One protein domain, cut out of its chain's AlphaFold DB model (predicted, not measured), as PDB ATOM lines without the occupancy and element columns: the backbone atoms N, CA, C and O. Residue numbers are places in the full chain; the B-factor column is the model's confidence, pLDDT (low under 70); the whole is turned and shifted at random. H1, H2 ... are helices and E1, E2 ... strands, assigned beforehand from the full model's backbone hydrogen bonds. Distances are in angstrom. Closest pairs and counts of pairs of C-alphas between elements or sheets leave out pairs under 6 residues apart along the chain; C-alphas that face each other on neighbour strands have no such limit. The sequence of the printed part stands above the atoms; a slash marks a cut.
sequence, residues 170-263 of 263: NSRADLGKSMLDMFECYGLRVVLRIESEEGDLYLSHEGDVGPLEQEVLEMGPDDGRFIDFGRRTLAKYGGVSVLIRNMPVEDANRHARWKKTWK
ATOM      1  N   ASN A 170     -35.372 -53.791 -25.605       67.25
ATOM      2  CA  ASN A 170     -36.621 -53.052 -25.377       67.25
ATOM      3  C   ASN A 170     -36.402 -51.531 -25.270       67.25
ATOM      4  O   ASN A 170     -37.285 -50.808 -24.810       67.25
ATOM      5  N   SER A 171     -35.217 -51.040 -25.647       80.50
ATOM      6  CA  SER A 171     -34.828 -49.635 -25.514       80.50
ATOM      7  C   SER A 171     -34.064 -49.149 -26.740       80.50
ATOM      8  O   SER A 171     -33.139 -49.804 -27.224       80.50
ATOM      9  N   ARG A 172     -34.414 -47.942 -27.197       78.12
ATOM     10  CA  ARG A 172     -33.737 -47.240 -28.299       78.12
ATOM     11  C   ARG A 172     -32.262 -46.968 -27.986       78.12
ATOM     12  O   ARG A 172     -31.426 -47.038 -28.880       78.12
ATOM     13  N   ALA A 173     -31.943 -46.701 -26.718       81.25
ATOM     14  CA  ALA A 173     -30.572 -46.462 -26.270       81.25
ATOM     15  C   ALA A 173     -29.707 -47.722 -26.357       81.25
ATOM     16  O   ALA A 173     -28.572 -47.650 -26.827       81.25
ATOM     17  N   ASP A 174     -30.257 -48.875 -25.978       81.50
ATOM     18  CA  ASP A 174     -29.530 -50.143 -26.046       81.50
ATOM     19  C   ASP A 174     -29.333 -50.587 -27.498       81.50
ATOM     20  O   ASP A 174     -28.247 -51.041 -27.858       81.50
ATOM     21  N   LEU A 175     -30.347 -50.392 -28.355       82.81
ATOM     22  CA  LEU A 175     -30.229 -50.636 -29.795       82.81
ATOM     23  C   LEU A 175     -29.123 -49.774 -30.404       82.81
ATOM     24  O   LEU A 175     -28.241 -50.290 -31.084       82.81
ATOM     25  N   GLY A 176     -29.143 -48.471 -30.121       84.62
ATOM     26  CA  GLY A 176     -28.127 -47.554 -30.615       84.62
ATOM     27  C   GLY A 176     -26.725 -47.887 -30.101       84.62
ATOM     28  O   GLY A 176     -25.777 -47.844 -30.876       84.62
ATOM     29  N   LYS A 177     -26.581 -48.310 -28.839       84.19
ATOM     30  CA  LYS A 177     -25.297 -48.781 -28.303       84.19
ATOM     31  C   LYS A 177     -24.813 -50.049 -29.007       84.19
ATOM     32  O   LYS A 177     -23.661 -50.108 -29.411       84.19
ATOM     33  N   SER A 178     -25.701 -51.015 -29.237       80.75
ATOM     34  CA  SER A 178     -25.366 -52.233 -29.980       80.75
ATOM     35  C   SER A 178     -24.964 -51.934 -31.431       80.75
ATOM     36  O   SER A 178     -24.062 -52.577 -31.965       80.75
ATOM     37  N   MET A 179     -25.573 -50.921 -32.058       85.19
ATOM     38  CA  MET A 179     -25.143 -50.426 -33.368       85.19
ATOM     39  C   MET A 179     -23.748 -49.792 -33.308       85.19
ATOM     40  O   MET A 179     -22.937 -50.073 -34.186       85.19
ATOM     41  N   LEU A 180     -23.447 -48.970 -32.295       86.50
ATOM     42  CA  LEU A 180     -22.097 -48.422 -32.104       86.50
ATOM     43  C   LEU A 180     -21.066 -49.544 -31.945       86.50
ATOM     44  O   LEU A 180     -20.114 -49.586 -32.718       86.50
ATOM     45  N   ASP A 181     -21.306 -50.496 -31.039       83.19
ATOM     46  CA  ASP A 181     -20.411 -51.635 -30.800       83.19
ATOM     47  C   ASP A 181     -20.152 -52.424 -32.101       83.19
ATOM     48  O   ASP A 181     -19.018 -52.792 -32.404       83.19
ATOM     49  N   MET A 182     -21.192 -52.617 -32.924       82.12
ATOM     50  CA  MET A 182     -21.065 -53.236 -34.246       82.12
ATOM     51  C   MET A 182     -20.138 -52.428 -35.165       82.12
ATOM     52  O   MET A 182     -19.217 -53.002 -35.739       82.12
ATOM     53  N   PHE A 183     -20.330 -51.111 -35.293       84.00
ATOM     54  CA  PHE A 183     -19.449 -50.255 -36.101       84.00
ATOM     55  C   PHE A 183     -18.007 -50.206 -35.562       84.00
ATOM     56  O   PHE A 183     -17.065 -50.151 -36.360       84.00
ATOM     57  N   GLU A 184     -17.806 -50.298 -34.245       83.44
ATOM     58  CA  GLU A 184     -16.475 -50.372 -33.637       83.44
ATOM     59  C   GLU A 184     -15.740 -51.668 -34.003       83.44
ATOM     60  O   GLU A 184     -14.548 -51.611 -34.313       83.44
ATOM     61  N   CYS A 185     -16.437 -52.812 -34.091       76.62
ATOM     62  CA  CYS A 185     -15.853 -54.067 -34.597       76.62
ATOM     63  C   CYS A 185     -15.287 -53.929 -36.020       76.62
ATOM     64  O   CYS A 185     -14.361 -54.645 -36.399       76.62
ATOM     65  N   TYR A 186     -15.801 -52.976 -36.796       74.56
ATOM     66  CA  TYR A 186     -15.320 -52.650 -38.136       74.56
ATOM     67  C   TYR A 186     -14.240 -51.559 -38.177       74.56
ATOM     68  O   TYR A 186     -13.760 -51.194 -39.257       74.56
ATOM     69  N   GLY A 187     -13.850 -51.023 -37.019       80.62
ATOM     70  CA  GLY A 187     -12.927 -49.896 -36.898       80.62
ATOM     71  C   GLY A 187     -13.533 -48.557 -37.329       80.62
ATOM     72  O   GLY A 187     -12.792 -47.612 -37.612       80.62
ATOM     73  N   LEU A 188     -14.863 -48.454 -37.409       85.25
ATOM     74  CA  LEU A 188     -15.562 -47.235 -37.798       85.25
ATOM     75  C   LEU A 188     -16.003 -46.447 -36.563       85.25
ATOM     76  O   LEU A 188     -16.649 -46.958 -35.654       85.25
ATOM     77  N   ARG A 189     -15.687 -45.154 -36.555       89.00
ATOM     78  CA  ARG A 189     -16.187 -44.184 -35.582       89.00
ATOM     79  C   ARG A 189     -17.403 -43.511 -36.186       89.00
ATOM     80  O   ARG A 189     -17.278 -42.761 -37.157       89.00
ATOM     81  N   VAL A 190     -18.571 -43.785 -35.617       91.50
ATOM     82  CA  VAL A 190     -19.837 -43.234 -36.111       91.50
ATOM     83  C   VAL A 190     -20.568 -42.389 -35.075       91.50
ATOM     84  O   VAL A 190     -20.367 -42.548 -33.865       91.50
ATOM     85  N   VAL A 191     -21.426 -41.520 -35.601       92.56
ATOM     86  CA  VAL A 191     -22.496 -40.813 -34.900       92.56
ATOM     87  C   VAL A 191     -23.825 -41.325 -35.448       92.56
ATOM     88  O   VAL A 191     -23.990 -41.435 -36.662       92.56
ATOM     89  N   LEU A 192     -24.757 -41.651 -34.563       92.06
ATOM     90  CA  LEU A 192     -26.070 -42.197 -34.882       92.06
ATOM     91  C   LEU A 192     -27.162 -41.211 -34.480       92.06
ATOM     92  O   LEU A 192     -27.087 -40.608 -33.409       92.06
ATOM     93  N   ARG A 193     -28.200 -41.122 -35.310       91.38
ATOM     94  CA  ARG A 193     -29.495 -40.517 -34.996       91.38
ATOM     95  C   ARG A 193     -30.572 -41.579 -35.180       91.38
ATOM     96  O   ARG A 193     -30.646 -42.184 -36.249       91.38
ATOM     97  N   ILE A 194     -31.395 -41.792 -34.160       88.06
ATOM     98  CA  ILE A 194     -32.586 -42.646 -34.219       88.06
ATOM     99  C   ILE A 194     -33.808 -41.750 -33.998       88.06
ATOM    100  O   ILE A 194     -34.003 -41.225 -32.898       88.06
ATOM    101  N   GLU A 195     -34.600 -41.570 -35.051       84.25
ATOM    102  CA  GLU A 195     -35.819 -40.764 -35.071       84.25
ATOM    103  C   GLU A 195     -36.922 -41.417 -34.221       84.25
ATOM    104  O   GLU A 195     -37.078 -42.642 -34.188       84.25
ATOM    105  N   SER A 196     -37.689 -40.596 -33.503       79.75
ATOM    106  CA  SER A 196     -38.820 -41.041 -32.680       79.75
ATOM    107  C   SER A 196     -39.826 -39.914 -32.466       79.75
ATOM    108  O   SER A 196     -39.454 -38.744 -32.422       79.75
ATOM    109  N   GLU A 197     -41.093 -40.265 -32.232       76.50
ATOM    110  CA  GLU A 197     -42.151 -39.303 -31.880       76.50
ATOM    111  C   GLU A 197     -41.867 -38.559 -30.562       76.50
ATOM    112  O   GLU A 197     -42.294 -37.423 -30.377       76.50
ATOM    113  N   GLU A 198     -41.109 -39.178 -29.652       76.25
ATOM    114  CA  GLU A 198     -40.707 -38.601 -28.358       76.25
ATOM    115  C   GLU A 198     -39.466 -37.695 -28.447       76.25
ATOM    116  O   GLU A 198     -39.020 -37.157 -27.432       76.25
ATOM    117  N   GLY A 199     -38.885 -37.557 -29.640       82.50
ATOM    118  CA  GLY A 199     -37.636 -36.847 -29.880       82.50
ATOM    119  C   GLY A 199     -36.488 -37.772 -30.279       82.50
ATOM    120  O   GLY A 199     -36.398 -38.937 -29.859       82.50
ATOM    121  N   ASP A 200     -35.607 -37.213 -31.103       87.69
ATOM    122  CA  ASP A 200     -34.474 -37.913 -31.689       87.69
ATOM    123  C   ASP A 200     -33.438 -38.291 -30.635       87.69
ATOM    124  O   ASP A 200     -33.090 -37.513 -29.744       87.69
ATOM    125  N   LEU A 201     -32.917 -39.507 -30.767       88.31
ATOM    126  CA  LEU A 201     -31.814 -39.989 -29.957       88.31
ATOM    127  C   LEU A 201     -30.512 -39.875 -30.745       88.31
ATOM    128  O   LEU A 201     -30.378 -40.486 -31.804       88.31
ATOM    129  N   TYR A 202     -29.545 -39.154 -30.183       90.75
ATOM    130  CA  TYR A 202     -28.206 -38.998 -30.739       90.75
ATOM    131  C   TYR A 202     -27.185 -39.768 -29.908       90.75
ATOM    132  O   TYR A 202     -27.151 -39.637 -28.684       90.75
ATOM    133  N   LEU A 203     -26.349 -40.568 -30.564       90.38
ATOM    134  CA  LEU A 203     -25.334 -41.392 -29.906       90.38
ATOM    135  C   LEU A 203     -24.020 -41.335 -30.682       90.38
ATOM    136  O   LEU A 203     -24.016 -41.285 -31.909       90.38
ATOM    137  N   SER A 204     -22.891 -41.386 -29.981       92.81
ATOM    138  CA  SER A 204     -21.578 -41.531 -30.607       92.81
ATOM    139  C   SER A 204     -20.625 -42.322 -29.721       92.81
ATOM    140  O   SER A 204     -20.846 -42.468 -28.519       92.81
ATOM    141  N   HIS A 205     -19.527 -42.789 -30.309       86.69
ATOM    142  CA  HIS A 205     -18.445 -43.439 -29.568       86.69
ATOM    143  C   HIS A 205     -17.676 -42.484 -28.638       86.69
ATOM    144  O   HIS A 205     -17.012 -42.935 -27.712       86.69
ATOM    145  N   GLU A 206     -17.724 -41.176 -28.903       81.62
ATOM    146  CA  GLU A 206     -16.905 -40.161 -28.223       81.62
ATOM    147  C   GLU A 206     -17.728 -39.299 -27.245       81.62
ATOM    148  O   GLU A 206     -17.236 -38.291 -26.745       81.62
ATOM    149  N   GLY A 207     -18.967 -39.707 -26.943       78.69
ATOM    150  CA  GLY A 207     -19.872 -38.988 -26.043       78.69
ATOM    151  C   GLY A 207     -20.815 -38.037 -26.780       78.69
ATOM    152  O   GLY A 207     -21.472 -38.446 -27.743       78.69
ATOM    153  N   ASP A 208     -20.915 -36.795 -26.299       83.12
ATOM    154  CA  ASP A 208     -21.892 -35.810 -26.776       83.12
ATOM    155  C   ASP A 208     -21.746 -35.510 -28.275       83.12
ATOM    156  O   ASP A 208     -20.647 -35.346 -28.810       83.12
ATOM    157  N   VAL A 209     -22.889 -35.409 -28.955       88.00
ATOM    158  CA  VAL A 209     -22.972 -35.103 -30.386       88.00
ATOM    159  C   VAL A 209     -23.148 -33.602 -30.572       88.00
ATOM    160  O   VAL A 209     -24.128 -33.028 -30.092       88.00
ATOM    161  N   GLY A 210     -22.209 -32.959 -31.268       86.75
ATOM    162  CA  GLY A 210     -22.217 -31.506 -31.450       86.75
ATOM    163  C   GLY A 210     -23.346 -31.012 -32.375       86.75
ATOM    164  O   GLY A 210     -23.786 -31.767 -33.242       86.75
ATOM    165  N   PRO A 211     -23.772 -29.734 -32.280       86.56
ATOM    166  CA  PRO A 211     -24.892 -29.195 -33.069       86.56
ATOM    167  C   PRO A 211     -24.731 -29.360 -34.586       86.56
ATOM    168  O   PRO A 211     -25.667 -29.750 -35.270       86.56
ATOM    169  N   LEU A 212     -23.518 -29.148 -35.107       85.38
ATOM    170  CA  LEU A 212     -23.229 -29.320 -36.534       85.38
ATOM    171  C   LEU A 212     -23.393 -30.780 -36.990       85.38
ATOM    172  O   LEU A 212     -23.807 -31.035 -38.113       85.38
ATOM    173  N   GLU A 213     -23.054 -31.751 -36.139       87.25
ATOM    174  CA  GLU A 213     -23.218 -33.170 -36.471       87.25
ATOM    175  C   GLU A 213     -24.688 -33.588 -36.433       87.25
ATOM    176  O   GLU A 213     -25.100 -34.393 -37.265       87.25
ATOM    177  N   GLN A 214     -25.477 -33.013 -35.518       88.62
ATOM    178  CA  GLN A 214     -26.930 -33.195 -35.486       88.62
ATOM    179  C   GLN A 214     -27.569 -32.646 -36.767       88.62
ATOM    180  O   GLN A 214     -28.267 -33.385 -37.453       88.62
ATOM    181  N   GLU A 215     -27.224 -31.416 -37.165       85.94
ATOM    182  CA  GLU A 215     -27.688 -30.817 -38.425       85.94
ATOM    183  C   GLU A 215     -27.337 -31.693 -39.637       85.94
ATOM    184  O   GLU A 215     -28.178 -31.944 -40.496       85.94
ATOM    185  N   VAL A 216     -26.110 -32.219 -39.701       86.19
ATOM    186  CA  VAL A 216     -25.688 -33.111 -40.793       86.19
ATOM    187  C   VAL A 216     -26.487 -34.420 -40.811       86.19
ATOM    188  O   VAL A 216     -26.783 -34.916 -41.893       86.19
ATOM    189  N   LEU A 217     -26.851 -34.976 -39.652       85.75
ATOM    190  CA  LEU A 217     -27.675 -36.191 -39.536       85.75
ATOM    191  C   LEU A 217     -29.161 -35.955 -39.848       85.75
ATOM    192  O   LEU A 217     -29.886 -36.901 -40.160       85.75
ATOM    193  N   GLU A 218     -29.632 -34.717 -39.738       85.31
ATOM    194  CA  GLU A 218     -30.974 -34.308 -40.160       85.31
ATOM    195  C   GLU A 218     -31.051 -34.077 -41.676       85.31
ATOM    196  O   GLU A 218     -32.105 -34.258 -42.291       85.31
ATOM    197  N   MET A 219     -29.923 -33.714 -42.290       76.38
ATOM    198  CA  MET A 219     -29.791 -33.512 -43.728       76.38
ATOM    199  C   MET A 219     -29.711 -34.844 -44.492       76.38
ATOM    200  O   MET A 219     -29.235 -35.855 -43.993       76.38
ATOM    201  N   GLY A 220     -30.141 -34.835 -45.756       64.25
ATOM    202  CA  GLY A 220     -29.981 -35.966 -46.679       64.25
ATOM    203  C   GLY A 220     -31.304 -36.604 -47.132       64.25
ATOM    204  O   GLY A 220     -32.310 -36.528 -46.428       64.25
ATOM    205  N   PRO A 221     -31.338 -37.192 -48.341       58.38
ATOM    206  CA  PRO A 221     -32.519 -37.855 -48.875       58.38
ATOM    207  C   PRO A 221     -32.777 -39.182 -48.148       58.38
ATOM    208  O   PRO A 221     -31.858 -39.957 -47.894       58.38
ATOM    209  N   ASP A 222     -34.045 -39.456 -47.844       62.72
ATOM    210  CA  ASP A 222     -34.505 -40.715 -47.245       62.72
ATOM    211  C   ASP A 222     -34.696 -41.794 -48.326       62.72
ATOM    212  O   ASP A 222     -35.793 -42.288 -48.575       62.72
ATOM    213  N   ASP A 223     -33.630 -42.069 -49.082       60.53
ATOM    214  CA  ASP A 223     -33.641 -43.030 -50.191       60.53
ATOM    215  C   ASP A 223     -32.482 -44.039 -50.142       60.53
ATOM    216  O   ASP A 223     -32.220 -44.737 -51.125       60.53
ATOM    217  N   GLY A 224     -31.790 -44.133 -49.000       58.44
ATOM    218  CA  GLY A 224     -30.687 -45.073 -48.806       58.44
ATOM    219  C   GLY A 224     -29.398 -44.691 -49.536       58.44
ATOM    220  O   GLY A 224     -28.503 -45.518 -49.712       58.44
ATOM    221  N   ARG A 225     -29.268 -43.450 -50.020       64.75
ATOM    222  CA  ARG A 225     -28.032 -43.009 -50.676       64.75
ATOM    223  C   ARG A 225     -26.974 -42.598 -49.661       64.75
ATOM    224  O   ARG A 225     -27.205 -41.782 -48.775       64.75
ATOM    225  N   PHE A 226     -25.768 -43.116 -49.875       73.75
ATOM    226  CA  PHE A 226     -24.555 -42.650 -49.211       73.75
ATOM    227  C   PHE A 226     -24.131 -41.289 -49.775       73.75
ATOM    228  O   PHE A 226     -24.010 -41.135 -50.994       73.75
ATOM    229  N   ILE A 227     -23.868 -40.325 -48.896       79.44
ATOM    230  CA  ILE A 227     -23.311 -39.012 -49.234       79.44
ATOM    231  C   ILE A 227     -21.894 -38.933 -48.663       79.44
ATOM    232  O   ILE A 227     -21.721 -38.892 -47.447       79.44
ATOM    233  N   ASP A 228     -20.886 -38.879 -49.533       78.56
ATOM    234  CA  ASP A 228     -19.484 -38.759 -49.122       78.56
ATOM    235  C   ASP A 228     -19.008 -37.308 -49.153       78.56
ATOM    236  O   ASP A 228     -19.311 -36.553 -50.080       78.56
ATOM    237  N   PHE A 229     -18.193 -36.932 -48.170       82.50
ATOM    238  CA  PHE A 229     -17.519 -35.640 -48.124       82.50
ATOM    239  C   PHE A 229     -16.192 -35.747 -47.362       82.50
ATOM    240  O   PHE A 229     -16.122 -35.803 -46.132       82.50
ATOM    241  N   GLY A 230     -15.092 -35.772 -48.118       81.94
ATOM    242  CA  GLY A 230     -13.759 -36.015 -47.568       81.94
ATOM    243  C   GLY A 230     -13.637 -37.436 -47.011       81.94
ATOM    244  O   GLY A 230     -13.919 -38.397 -47.714       81.94
ATOM    245  N   ARG A 231     -13.227 -37.569 -45.743       83.25
ATOM    246  CA  ARG A 231     -13.150 -38.855 -45.015       83.25
ATOM    247  C   ARG A 231     -14.428 -39.182 -44.227       83.25
ATOM    248  O   ARG A 231     -14.385 -39.976 -43.291       83.25
ATOM    249  N   ARG A 232     -15.547 -38.531 -44.551       86.50
ATOM    250  CA  ARG A 232     -16.835 -38.725 -43.882       86.50
ATOM    251  C   ARG A 232     -17.885 -39.211 -44.865       86.50
ATOM    252  O   ARG A 232     -17.871 -38.803 -46.025       86.50
ATOM    253  N   THR A 233     -18.803 -40.027 -44.366       86.56
ATOM    254  CA  THR A 233     -19.925 -40.555 -45.142       86.56
ATOM    255  C   THR A 233     -21.185 -40.505 -44.296       86.56
ATOM    256  O   THR A 233     -21.189 -40.979 -43.163       86.56
ATOM    257  N   LEU A 234     -22.250 -39.940 -44.853       86.00
ATOM    258  CA  LEU A 234     -23.585 -39.929 -44.274       86.00
ATOM    259  C   LEU A 234     -24.455 -40.970 -44.982       86.00
ATOM    260  O   LEU A 234     -24.476 -41.028 -46.212       86.00
ATOM    261  N   ALA A 235     -25.180 -41.769 -44.209       83.75
ATOM    262  CA  ALA A 235     -26.174 -42.713 -44.698       83.75
ATOM    263  C   ALA A 235     -27.473 -42.538 -43.913       83.75
ATOM    264  O   ALA A 235     -27.445 -42.451 -42.686       83.75
ATOM    265  N   LYS A 236     -28.607 -42.514 -44.613       82.38
ATOM    266  CA  LYS A 236     -29.936 -42.431 -44.008       82.38
ATOM    267  C   LYS A 236     -30.832 -43.524 -44.572       82.38
ATOM    268  O   LYS A 236     -30.930 -43.672 -45.788       82.38
ATOM    269  N   TYR A 237     -31.458 -44.283 -43.677       76.50
ATOM    270  CA  TYR A 237     -32.393 -45.351 -44.015       76.50
ATOM    271  C   TYR A 237     -33.564 -45.337 -43.030       76.50
ATOM    272  O   TYR A 237     -33.431 -45.779 -41.885       76.50
ATOM    273  N   GLY A 238     -34.716 -44.836 -43.482       77.50
ATOM    274  CA  GLY A 238     -35.893 -44.683 -42.634       77.50
ATOM    275  C   GLY A 238     -35.586 -43.788 -41.434       77.50
ATOM    276  O   GLY A 238     -34.906 -42.771 -41.552       77.50
ATOM    277  N   GLY A 239     -36.029 -44.205 -40.247       82.19
ATOM    278  CA  GLY A 239     -35.816 -43.458 -39.004       82.19
ATOM    279  C   GLY A 239     -34.389 -43.503 -38.443       82.19
ATOM    280  O   GLY A 239     -34.204 -43.141 -37.288       82.19
ATOM    281  N   VAL A 240     -33.377 -43.978 -39.180       86.50
ATOM    282  CA  VAL A 240     -31.988 -44.038 -38.691       86.50
ATOM    283  C   VAL A 240     -31.043 -43.317 -39.642       86.50
ATOM    284  O   VAL A 240     -31.025 -43.579 -40.845       86.50
ATOM    285  N   SER A 241     -30.220 -42.425 -39.088       89.69
ATOM    286  CA  SER A 241     -29.138 -41.745 -39.809       89.69
ATOM    287  C   SER A 241     -27.793 -42.051 -39.154       89.69
ATOM    288  O   SER A 241     -27.676 -42.061 -37.928       89.69
ATOM    289  N   VAL A 242     -26.775 -42.311 -39.970       90.38
ATOM    290  CA  VAL A 242     -25.424 -42.682 -39.539       90.38
ATOM    291  C   VAL A 242     -24.413 -41.782 -40.230       90.38
ATOM    292  O   VAL A 242     -24.333 -41.754 -41.458       90.38
ATOM    293  N   LEU A 243     -23.606 -41.079 -39.442       90.81
ATOM    294  CA  LEU A 243     -22.464 -40.308 -39.913       90.81
ATOM    295  C   LEU A 243     -21.177 -41.028 -39.519       90.81
ATOM    296  O   LEU A 243     -20.808 -41.081 -38.347       90.81
ATOM    297  N   ILE A 244     -20.466 -41.552 -40.509       90.06
ATOM    298  CA  ILE A 244     -19.155 -42.177 -40.346       90.06
ATOM    299  C   ILE A 244     -18.092 -41.071 -40.373       90.06
ATOM    300  O   ILE A 244     -17.979 -40.343 -41.360       90.06
ATOM    301  N   ARG A 245     -17.302 -40.934 -39.299       89.94
ATOM    302  CA  ARG A 245     -16.269 -39.886 -39.153       89.94
ATOM    303  C   ARG A 245     -14.942 -40.232 -39.836       89.94
ATOM    304  O   ARG A 245     -14.178 -39.323 -40.159       89.94
ATOM    305  N   ASN A 246     -14.653 -41.521 -40.007       87.25
ATOM    306  CA  ASN A 246     -13.355 -42.048 -40.439       87.25
ATOM    307  C   ASN A 246     -13.478 -43.047 -41.603       87.25
ATOM    308  O   ASN A 246     -12.859 -44.112 -41.582       87.25
ATOM    309  N   MET A 247     -14.273 -42.713 -42.622       82.81
ATOM    310  CA  MET A 247     -14.456 -43.580 -43.784       82.81
ATOM    311  C   MET A 247     -13.098 -43.854 -44.467       82.81
ATOM    312  O   MET A 247     -12.392 -42.897 -44.815       82.81
ATOM    313  N   PRO A 248     -12.709 -45.128 -44.681       71.38
ATOM    314  CA  PRO A 248     -11.426 -45.485 -45.281       71.38
ATOM    315  C   PRO A 248     -11.473 -45.286 -46.803       71.38
ATOM    316  O   PRO A 248     -11.662 -46.226 -47.567       71.38
ATOM    317  N   VAL A 249     -11.324 -44.037 -47.246       65.12
ATOM    318  CA  VAL A 249     -11.384 -43.634 -48.667       65.12
ATOM    319  C   VAL A 249     -10.130 -43.983 -49.480       65.12
ATOM    320  O   VAL A 249     -10.181 -43.966 -50.704       65.12
ATOM    321  N   GLU A 250      -9.016 -44.316 -48.821       53.31
ATOM    322  CA  GLU A 250      -7.740 -44.676 -49.468       53.31
ATOM    323  C   GLU A 250      -7.645 -46.173 -49.822       53.31
ATOM    324  O   GLU A 250      -6.837 -46.561 -50.660       53.31
ATOM    325  N   ASP A 251      -8.515 -47.011 -49.250       55.94
ATOM    326  CA  ASP A 251      -8.613 -48.440 -49.552       55.94
ATOM    327  C   ASP A 251      -9.848 -48.687 -50.430       55.94
ATOM    328  O   ASP A 251     -10.974 -48.841 -49.945       55.94
ATOM    329  N   ALA A 252      -9.640 -48.694 -51.750       49.81
ATOM    330  CA  ALA A 252     -10.711 -48.840 -52.736       49.81
ATOM    331  C   ALA A 252     -11.507 -50.148 -52.567       49.81
ATOM    332  O   ALA A 252     -12.712 -50.166 -52.836       49.81
ATOM    333  N   ASN A 253     -10.869 -51.218 -52.075       50.66
ATOM    334  CA  ASN A 253     -11.516 -52.505 -51.829       50.66
ATOM    335  C   ASN A 253     -12.404 -52.457 -50.583       50.66
ATOM    336  O   ASN A 253     -13.560 -52.884 -50.651       50.66
ATOM    337  N   ARG A 254     -11.931 -51.884 -49.467       52.88
ATOM    338  CA  ARG A 254     -12.777 -51.679 -48.275       52.88
ATOM    339  C   ARG A 254     -13.909 -50.697 -48.569       52.88
ATOM    340  O   ARG A 254     -15.062 -51.012 -48.285       52.88
ATOM    341  N   HIS A 255     -13.630 -49.566 -49.214       55.66
ATOM    342  CA  HIS A 255     -14.638 -48.563 -49.572       55.66
ATOM    343  C   HIS A 255     -15.740 -49.125 -50.494       55.66
ATOM    344  O   HIS A 255     -16.928 -48.877 -50.270       55.66
ATOM    345  N   ALA A 256     -15.380 -49.928 -51.504       55.06
ATOM    346  CA  ALA A 256     -16.348 -50.559 -52.403       55.06
ATOM    347  C   ALA A 256     -17.151 -51.693 -51.740       55.06
ATOM    348  O   ALA A 256     -18.328 -51.863 -52.064       55.06
ATOM    349  N   ARG A 257     -16.548 -52.459 -50.816       57.59
ATOM    350  CA  ARG A 257     -17.247 -53.505 -50.047       57.59
ATOM    351  C   ARG A 257     -18.318 -52.912 -49.135       57.59
ATOM    352  O   ARG A 257     -19.460 -53.353 -49.214       57.59
ATOM    353  N   TRP A 258     -18.012 -51.839 -48.400       58.66
ATOM    354  CA  TRP A 258     -18.993 -51.143 -47.555       58.66
ATOM    355  C   TRP A 258     -20.234 -50.690 -48.322       58.66
ATOM    356  O   TRP A 258     -21.355 -50.922 -47.885       58.66
ATOM    357  N   LYS A 259     -20.066 -50.118 -49.516       56.06
ATOM    358  CA  LYS A 259     -21.211 -49.678 -50.328       56.06
ATOM    359  C   LYS A 259     -22.020 -50.825 -50.946       56.06
ATOM    360  O   LYS A 259     -23.150 -50.596 -51.364       56.06
ATOM    361  N   LYS A 260     -21.454 -52.035 -51.038       53.19
ATOM    362  CA  LYS A 260     -22.155 -53.236 -51.526       53.19
ATOM    363  C   LYS A 260     -22.931 -53.959 -50.425       53.19
ATOM    364  O   LYS A 260     -23.981 -54.499 -50.733       53.19
ATOM    365  N   THR A 261     -22.447 -53.956 -49.182       46.88
ATOM    366  CA  THR A 261     -23.084 -54.662 -48.050       46.88
ATOM    367  C   THR A 261     -24.417 -54.035 -47.606       46.88
ATOM    368  O   THR A 261     -25.227 -54.712 -46.986       46.88
ATOM    369  N   TRP A 262     -24.668 -52.762 -47.935       45.00
ATOM    370  CA  TRP A 262     -25.845 -51.994 -47.488       45.00
ATOM    371  C   TRP A 262     -26.857 -51.664 -48.607       45.00
ATOM    372  O   TRP A 262     -27.805 -50.910 -48.382       45.00
ATOM    373  N   LYS A 263     -26.650 -52.196 -49.818       37.19
ATOM    374  CA  LYS A 263     -27.648 -52.188 -50.900       37.19
ATOM    375  C   LYS A 263     -28.522 -53.429 -50.819       37.19
ATOM    376  O   LYS A 263     -29.734 -53.277 -51.072       37.19
TER     377      LYS A 263
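This is residues 170 to 263 of the 263 residues of the protein "Response regulatory domain-containing protein" of endosymbiont of Escarpia spicata (UniProt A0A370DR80). A five-stranded sheet has helix H1 over one face, on its E2 and E1 side, and short helix H2 over the other; helix H3 is set off from the sheet, after E5. The printed part has 94 residues with three named helices and five named strands, in the order H1 E1 E2 H2 E3 E4 E5 H3, mixed in class. The antiparallel sheet runs E2 E1 E5 E4 E3. The whole is compact, radius of gyration of the C-alphas 12.9 A, spanning 40 by 27 by 25 A.

Start at H1, residues 172 to 185: its height over the sheet is 9.1 A, over E1, residues 190 to 194, and E2, residues 201 to 204. The closest C-alphas of H1 and E1 are those of Leu 180 and Val 190, 6.9 A. In the hairpin E1 and E2, N 192 and O 203 are 2.8 A apart. Next, H2, residues 211 to 218, is on the opposite face, slantwise at 53 degrees to E1 on the local plane; its C-alpha 217 is 5.7 A from C-alpha 241 of E5, residues 240 to 244, their closest pair. E3, residues 227 to 229, E4, residues 232 to 237, and E5 form a meander, each strand the antiparallel neighbour of the one before; look at N 227 and O 234, 2.8 A, and N 242 and O 235, 2.8 A. E5 and E1 are antiparallel neighbours, with N 191 and O 243 within hydrogen-bond range at 2.8 A. H3, residues 252 to 261, is not on the sheet and is apart from H1 and H2. In H1, H2 and H3 every O i to N i+4 pair is within hydrogen-bond range.

Find C-alpha 172 at (-33.737, -47.240, -28.299), where H1 begins its 20.2 A. E1 covers 12.9 A, E2 10.4 A, H2 10.6 A, E3 6.8 A, E4 16.9 A and E5 13.1 A. H3 runs 14.5 A to C-alpha 261 at (-23.084, -54.662, -48.050).

The farthest C-alphas, Glu 198 and Ala 252, are 40.0 A apart. The printed part has no cut and no long link. Mean pLDDT of the printed part is 77.6; residue 170, residues 220 to 225 and residues 249 to 263 are under 70.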